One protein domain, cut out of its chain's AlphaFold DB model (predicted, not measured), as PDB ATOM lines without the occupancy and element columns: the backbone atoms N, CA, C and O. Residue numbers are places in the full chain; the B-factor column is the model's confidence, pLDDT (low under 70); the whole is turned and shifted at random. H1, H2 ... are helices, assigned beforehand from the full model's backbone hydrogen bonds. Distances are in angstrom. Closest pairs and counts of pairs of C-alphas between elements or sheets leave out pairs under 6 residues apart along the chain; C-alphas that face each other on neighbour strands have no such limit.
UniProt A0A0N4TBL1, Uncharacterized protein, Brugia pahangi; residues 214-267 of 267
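This is residues 214 to 267 of the 267 residues of an uncharacterized protein of Brugia pahangi (UniProt A0A0N4TBL1). With little regular structure, this is a drawn-out piece with a helical hairpin at one end, where the long helix H2 packs with the short H1, and a small head of loops, residues 249 to 267, at the other. A thin connecting strip between these ends holds residues 238 to 247. The printed part has 54 residues with two named helices, H1 then H2, and no named strand; its class is all helix, with 19 residues in named elements. It is extended, with a radius of gyration of the C-alphas of 17.5 A, a rod spanning 48 by 21 by 12 A.

Look first at H2, residues 225 to 237. It touches H1, residues 214 to 219; their closest C-alphas, those of Arg 228 and Lys 218, are 4.4 A apart. They run opposite ways at a steep tilt of 44 degrees, a hairpin with a tight link. In H1 and H2, every O i to N i+4 pair is within hydrogen-bond range.

Find C-alpha 225 at (244.100, 247.491, 263.571); H2 runs 18.4 A to C-alpha 237 at (256.012, 239.724, 251.834). H1 begins at C-alpha 214, (256.420, 249.524, 257.763), and measures 8.7 A.

The farthest C-alphas, Pro 224 and Ser 254, are 48.8 A apart. Residues 236 to 247, of which 236 and 237 belong to H2, stand free. The printed part has no cut, and no printed residue is under pLDDT 70.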
ATOM      1  N   LEU A 214     257.482 250.515 257.552       97.81
ATOM      2  CA  LEU A 214     256.420 249.524 257.763       97.81
ATOM      3  C   LEU A 214     256.423 248.962 259.185       97.81
ATOM      4  O   LEU A 214     255.363 248.724 259.766       97.81
ATOM      5  N   LYS A 215     257.609 248.762 259.773       97.38
ATOM      6  CA  LYS A 215     257.721 248.305 261.159       97.38
ATOM      7  C   LYS A 215     257.174 249.347 262.131       97.38
ATOM      8  O   LYS A 215     256.471 248.947 263.053       97.38
ATOM      9  N   ALA A 216     257.463 250.632 261.912       97.88
ATOM     10  CA  ALA A 216     256.934 251.720 262.729       97.88
ATOM     11  C   ALA A 216     255.399 251.731 262.695       97.88
ATOM     12  O   ALA A 216     254.775 251.648 263.749       97.88
ATOM     13  N   LEU A 217     254.803 251.699 261.495       97.75
ATOM     14  CA  LEU A 217     253.346 251.648 261.316       97.75
ATOM     15  C   LEU A 217     252.709 250.432 261.996       97.75
ATOM     16  O   LEU A 217     251.720 250.577 262.710       97.75
ATOM     17  N   LYS A 218     253.313 249.248 261.845       98.19
ATOM     18  CA  LYS A 218     252.844 248.014 262.489       98.19
ATOM     19  C   LYS A 218     252.853 248.104 264.020       98.19
ATOM     20  O   LYS A 218     251.940 247.600 264.662       98.19
ATOM     21  N   SER A 219     253.905 248.674 264.612       96.56
ATOM     22  CA  SER A 219     254.069 248.732 266.075       96.56
ATOM     23  C   SER A 219     253.318 249.878 266.751       96.56
ATOM     24  O   SER A 219     253.353 249.979 267.976       96.56
ATOM     25  N   ASN A 220     252.671 250.753 265.982       97.56
ATOM     26  CA  ASN A 220     251.927 251.872 266.538       97.56
ATOM     27  C   ASN A 220     250.698 251.388 267.317       97.56
ATOM     28  O   ASN A 220     250.025 250.438 266.925       97.56
ATOM     29  N   ILE A 221     250.396 252.076 268.418       96.88
ATOM     30  CA  ILE A 221     249.225 251.792 269.268       96.88
ATOM     31  C   ILE A 221     248.042 252.705 268.895       96.88
ATOM     32  O   ILE A 221     246.896 252.349 269.116       96.88
ATOM     33  N   ILE A 222     248.320 253.866 268.292       97.88
ATOM     34  CA  ILE A 222     247.323 254.894 267.945       97.88
ATOM     35  C   ILE A 222     246.552 254.533 266.663       97.88
ATOM     36  O   ILE A 222     245.415 254.953 266.481       97.88
ATOM     37  N   LEU A 223     247.174 253.777 265.753       97.06
ATOM     38  CA  LEU A 223     246.576 253.455 264.459       97.06
ATOM     39  C   LEU A 223     245.526 252.337 264.580       97.06
ATOM     40  O   LEU A 223     245.743 251.388 265.339       97.06
ATOM     41  N   PRO A 224     244.451 252.382 263.770       98.12
ATOM     42  CA  PRO A 224     243.497 251.285 263.646       98.12
ATOM     43  C   PRO A 224     244.166 249.949 263.301       98.12
ATOM     44  O   PRO A 224     245.177 249.895 262.597       98.12
ATOM     45  N   GLU A 225     243.577 248.850 263.767       97.56
ATOM     46  CA  GLU A 225     244.100 247.491 263.571       97.56
ATOM     47  C   GLU A 225     244.233 247.088 262.103       97.56
ATOM     48  O   GLU A 225     245.292 246.604 261.714       97.56
ATOM     49  N   LEU A 226     243.243 247.423 261.272       98.06
ATOM     50  CA  LEU A 226     243.251 247.119 259.837       98.06
ATOM     51  C   LEU A 226     244.540 247.599 259.140       98.06
ATOM     52  O   LEU A 226     245.196 246.833 258.436       98.06
ATOM     53  N   ILE A 227     244.972 248.836 259.413       97.94
ATOM     54  CA  ILE A 227     246.195 249.415 258.827       97.94
ATOM     55  C   ILE A 227     247.448 248.697 259.345       97.94
ATOM     56  O   ILE A 227     248.406 248.470 258.594       97.94
ATOM     57  N   ARG A 228     247.467 248.326 260.630       98.25
ATOM     58  CA  ARG A 228     248.598 247.606 261.238       98.25
ATOM     59  C   ARG A 228     248.745 246.214 260.628       98.25
ATOM     60  O   ARG A 228     249.874 245.806 260.336       98.25
ATOM     61  N   ASP A 229     247.632 245.540 260.362       97.94
ATOM     62  CA  ASP A 229     247.595 244.220 259.738       97.94
ATOM     63  C   ASP A 229     248.026 244.262 258.275       97.94
ATOM     64  O   ASP A 229     248.830 243.433 257.839       97.94
ATOM     65  N   GLU A 230     247.581 245.261 257.514       98.25
ATOM     66  CA  GLU A 230     248.075 245.492 256.154       98.25
ATOM     67  C   GLU A 230     249.588 245.734 256.129       98.25
ATOM     68  O   GLU A 230     250.308 245.137 255.324       98.25
ATOM     69  N   CYS A 231     250.099 246.565 257.042       98.31
ATOM     70  CA  CYS A 231     251.538 246.800 257.174       98.31
ATOM     71  C   CYS A 231     252.284 245.523 257.582       98.31
ATOM     72  O   CYS A 231     253.390 245.271 257.094       98.31
ATOM     73  N   ALA A 232     251.691 244.690 258.440       98.00
ATOM     74  CA  ALA A 232     252.259 243.406 258.826       98.00
ATOM     75  C   ALA A 232     252.334 242.428 257.642       98.00
ATOM     76  O   ALA A 232     253.382 241.801 257.461       98.00
ATOM     77  N   LYS A 233     251.283 242.354 256.813       98.19
ATOM     78  CA  LYS A 233     251.253 241.565 255.569       98.19
ATOM     79  C   LYS A 233     252.328 242.047 254.589       98.19
ATOM     80  O   LYS A 233     253.152 241.252 254.142       98.19
ATOM     81  N   LYS A 234     252.410 243.363 254.342       97.75
ATOM     82  CA  LYS A 234     253.449 243.975 253.489       97.75
ATOM     83  C   LYS A 234     254.862 243.657 253.993       97.75
ATOM     84  O   LYS A 234     255.723 243.260 253.214       97.75
ATOM     85  N   LEU A 235     255.097 243.763 255.302       97.06
ATOM     86  CA  LEU A 235     256.398 243.466 255.911       97.06
ATOM     87  C   LEU A 235     256.781 241.981 255.797       97.06
ATOM     88  O   LEU A 235     257.971 241.677 255.657       97.06
ATOM     89  N   HIS A 236     255.803 241.073 255.865       95.81
ATOM     90  CA  HIS A 236     256.008 239.635 255.686       95.81
ATOM     91  C   HIS A 236     256.363 239.272 254.236       95.81
ATOM     92  O   HIS A 236     257.214 238.414 254.019       95.81
ATOM     93  N   ASN A 237     255.773 239.967 253.260       97.38
ATOM     94  CA  ASN A 237     256.012 239.724 251.834       97.38
ATOM     95  C   ASN A 237     257.400 240.189 251.354       97.38
ATOM     96  O   ASN A 237     257.868 239.754 250.304       97.38
ATOM     97  N   LEU A 238     258.085 241.052 252.112       96.12
ATOM     98  CA  LEU A 238     259.433 241.510 251.768       96.12
ATOM     99  C   LEU A 238     260.459 240.364 251.788       96.12
ATOM    100  O   LEU A 238     260.413 239.493 252.664       96.12
ATOM    101  N   PRO A 239     261.475 240.396 250.902       96.31
ATOM    102  CA  PRO A 239     262.441 239.313 250.781       96.31
ATOM    103  C   PRO A 239     263.209 239.108 252.087       96.31
ATOM    104  O   PRO A 239     263.742 240.053 252.671       96.31
ATOM    105  N   LYS A 240     263.356 237.852 252.519       94.44
ATOM    106  CA  LYS A 240     264.021 237.494 253.786       94.44
ATOM    107  C   LYS A 240     265.436 238.072 253.913       94.44
ATOM    108  O   LYS A 240     265.847 238.443 255.007       94.44
ATOM    109  N   GLY A 241     266.172 238.179 252.803       94.38
ATOM    110  CA  GLY A 241     267.532 238.732 252.766       94.38
ATOM    111  C   GLY A 241     267.646 240.197 253.207       94.38
ATOM    112  O   GLY A 241     268.722 240.600 253.635       94.38
ATOM    113  N   SER A 242     266.546 240.952 253.171       95.25
ATOM    114  CA  SER A 242     266.484 242.356 253.605       95.25
ATOM    115  C   SER A 242     266.391 242.530 255.128       95.25
ATOM    116  O   SER A 242     266.428 243.650 255.626       95.25
ATOM    117  N   CYS A 243     266.248 241.453 255.904       94.69
ATOM    118  CA  CYS A 243     266.166 241.545 257.361       94.69
ATOM    119  C   CYS A 243     267.517 241.972 257.976       94.69
ATOM    120  O   CYS A 243     268.489 241.219 257.849       94.69
ATOM    121  N   PRO A 244     267.582 243.080 258.749       94.88
ATOM    122  CA  PRO A 244     268.830 243.544 259.369       94.88
ATOM    123  C   PRO A 244     269.501 242.489 260.259       94.88
ATOM    124  O   PRO A 244     270.717 242.334 260.238       94.88
ATOM    125  N   ASN A 245     268.702 241.687 260.972       94.62
ATOM    126  CA  ASN A 245     269.183 240.634 261.877       94.62
ATOM    127  C   ASN A 245     269.973 239.520 261.169       94.62
ATOM    128  O   ASN A 245     270.688 238.761 261.823       94.62
ATOM    129  N   LEU A 246     269.823 239.376 259.849       94.62
ATOM    130  CA  LEU A 246     270.551 238.373 259.076       94.62
ATOM    131  C   LEU A 246     271.913 238.870 258.595       94.62
ATOM    132  O   LEU A 246     272.689 238.058 258.088       94.62
ATOM    133  N   VAL A 247     272.216 240.165 258.711       94.12
ATOM    134  CA  VAL A 247     273.540 240.697 258.375       94.12
ATOM    135  C   VAL A 247     274.533 240.253 259.441       94.12
ATOM    136  O   VAL A 247     274.323 240.448 260.635       94.12
ATOM    137  N   GLN A 248     275.624 239.623 259.008       91.88
ATOM    138  CA  GLN A 248     276.641 239.105 259.915       91.88
ATOM    139  C   GLN A 248     277.852 240.019 259.912       91.88
ATOM    140  O   GLN A 248     278.416 240.340 258.874       91.88
ATOM    141  N   HIS A 249     278.320 240.399 261.090       91.75
ATOM    142  CA  HIS A 249     279.600 241.071 261.218       91.75
ATOM    143  C   HIS A 249     280.719 240.026 261.027       91.75
ATOM    144  O   HIS A 249     281.164 239.413 261.987       91.75
ATOM    145  N   LEU A 250     281.185 239.833 259.789       91.75
ATOM    146  CA  LEU A 250     282.300 238.933 259.442       91.75
ATOM    147  C   LEU A 250     283.654 239.665 259.481       91.75
ATOM    148  O   LEU A 250     283.680 240.900 259.475       91.75
ATOM    149  N   CYS A 251     284.760 238.921 259.565       91.50
ATOM    150  CA  CYS A 251     286.101 239.440 259.271       91.50
ATOM    151  C   CYS A 251     286.222 239.762 257.771       91.50
ATOM    152  O   CYS A 251     285.792 238.952 256.949       91.50
ATOM    153  N   GLN A 252     286.809 240.910 257.419       87.44
ATOM    154  CA  GLN A 252     286.929 241.367 256.024       87.44
ATOM    155  C   GLN A 252     287.872 240.503 255.174       87.44
ATOM    156  O   GLN A 252     287.609 240.311 253.991       87.44
ATOM    157  N   PHE A 253     288.930 239.941 255.768       86.44
ATOM    158  CA  PHE A 253     289.870 239.081 255.041       86.44
ATOM    159  C   PHE A 253     289.471 237.606 255.109       86.44
ATOM    160  O   PHE A 253     289.262 236.964 254.084       86.44
ATOM    161  N   SER A 254     289.321 237.048 256.313       88.50
ATOM    162  CA  SER A 254     289.134 235.601 256.498       88.50
ATOM    163  C   SER A 254     287.680 235.127 256.440       88.50
ATOM    164  O   SER A 254     287.435 233.926 256.388       88.50
ATOM    165  N   GLY A 255     286.690 236.028 256.505       89.62
ATOM    166  CA  GLY A 255     285.281 235.636 256.620       89.62
ATOM    167  C   GLY A 255     284.924 234.962 257.956       89.62
ATOM    168  O   GLY A 255     283.837 234.387 258.084       89.62
ATOM    169  N   ALA A 256     285.808 235.025 258.962       91.38
ATOM    170  CA  ALA A 256     285.568 234.491 260.301       91.38
ATOM    171  C   ALA A 256     284.363 235.174 260.979       91.38
ATOM    172  O   ALA A 256     284.181 236.390 260.892       91.38
ATOM    173  N   ARG A 257     283.527 234.378 261.660       91.62
ATOM    174  CA  ARG A 257     282.290 234.849 262.320       91.62
ATOM    175  C   ARG A 257     282.508 235.321 263.758       91.62
ATOM    176  O   ARG A 257     281.767 236.168 264.243       91.62
ATOM    177  N   ARG A 258     283.451 234.705 264.465       91.88
ATOM    178  CA  ARG A 258     283.746 234.940 265.888       91.88
ATOM    179  C   ARG A 258     285.173 235.451 266.016       91.88
ATOM    180  O   ARG A 258     285.895 235.369 265.036       91.88
ATOM    181  N   GLY A 259     285.541 235.952 267.197       91.44
ATOM    182  CA  GLY A 259     286.919 236.347 267.519       91.44
ATOM    183  C   GLY A 259     287.394 237.634 266.851       91.44
ATOM    184  O   GLY A 259     288.573 237.931 266.893       91.44
ATOM    185  N   LYS A 260     286.495 238.403 266.225       91.50
ATOM    186  CA  LYS A 260     286.868 239.625 265.519       91.50
ATOM    187  C   LYS A 260     286.733 240.878 266.378       91.50
ATOM    188  O   LYS A 260     285.799 241.004 267.173       91.50
ATOM    189  N   LEU A 261     287.592 241.853 266.120       91.75
ATOM    190  CA  LEU A 261     287.546 243.174 266.729       91.75
ATOM    191  C   LEU A 261     286.648 244.117 265.911       91.75
ATOM    192  O   LEU A 261     286.934 244.421 264.753       91.75
ATOM    193  N   ASN A 262     285.561 244.617 266.515       88.06
ATOM    194  CA  ASN A 262     284.549 245.439 265.826       88.06
ATOM    195  C   ASN A 262     285.088 246.756 265.245       88.06
ATOM    196  O   ASN A 262     284.575 247.206 264.227       88.06
ATOM    197  N   ARG A 263     286.122 247.358 265.848       92.75
ATOM    198  CA  ARG A 263     286.728 248.597 265.334       92.75
ATOM    199  C   ARG A 263     287.379 248.386 263.964       92.75
ATOM    200  O   ARG A 263     287.180 249.198 263.070       92.75
ATOM    201  N   PHE A 264     288.130 247.298 263.803       90.44
ATOM    202  CA  PHE A 264     288.908 247.043 262.585       90.44
ATOM    203  C   PHE A 264     288.243 246.049 261.632       90.44
ATOM    204  O   PHE A 264     288.619 245.984 260.473       90.44
ATOM    205  N   HIS A 265     287.227 245.306 262.083       88.62
ATOM    206  CA  HIS A 265     286.589 244.229 261.317       88.62
ATOM    207  C   HIS A 265     287.562 243.105 260.922       88.62
ATOM    208  O   HIS A 265     287.375 242.443 259.899       88.62
ATOM    209  N   LEU A 266     288.560 242.868 261.772       88.94
ATOM    210  CA  LEU A 266     289.604 241.858 261.618       88.94
ATOM    211  C   LEU A 266     289.512 240.840 262.750       88.94
ATOM    212  O   LEU A 266     289.076 241.193 263.846       88.94
ATOM    213  N   HIS A 267     289.868 239.596 262.444       82.25
ATOM    214  CA  HIS A 267     290.077 238.532 263.422       82.25
ATOM    215  C   HIS A 267     291.501 238.602 263.958       82.25
ATOM    216  O   HIS A 267     292.394 238.820 263.111       82.25
TER     217      HIS A 267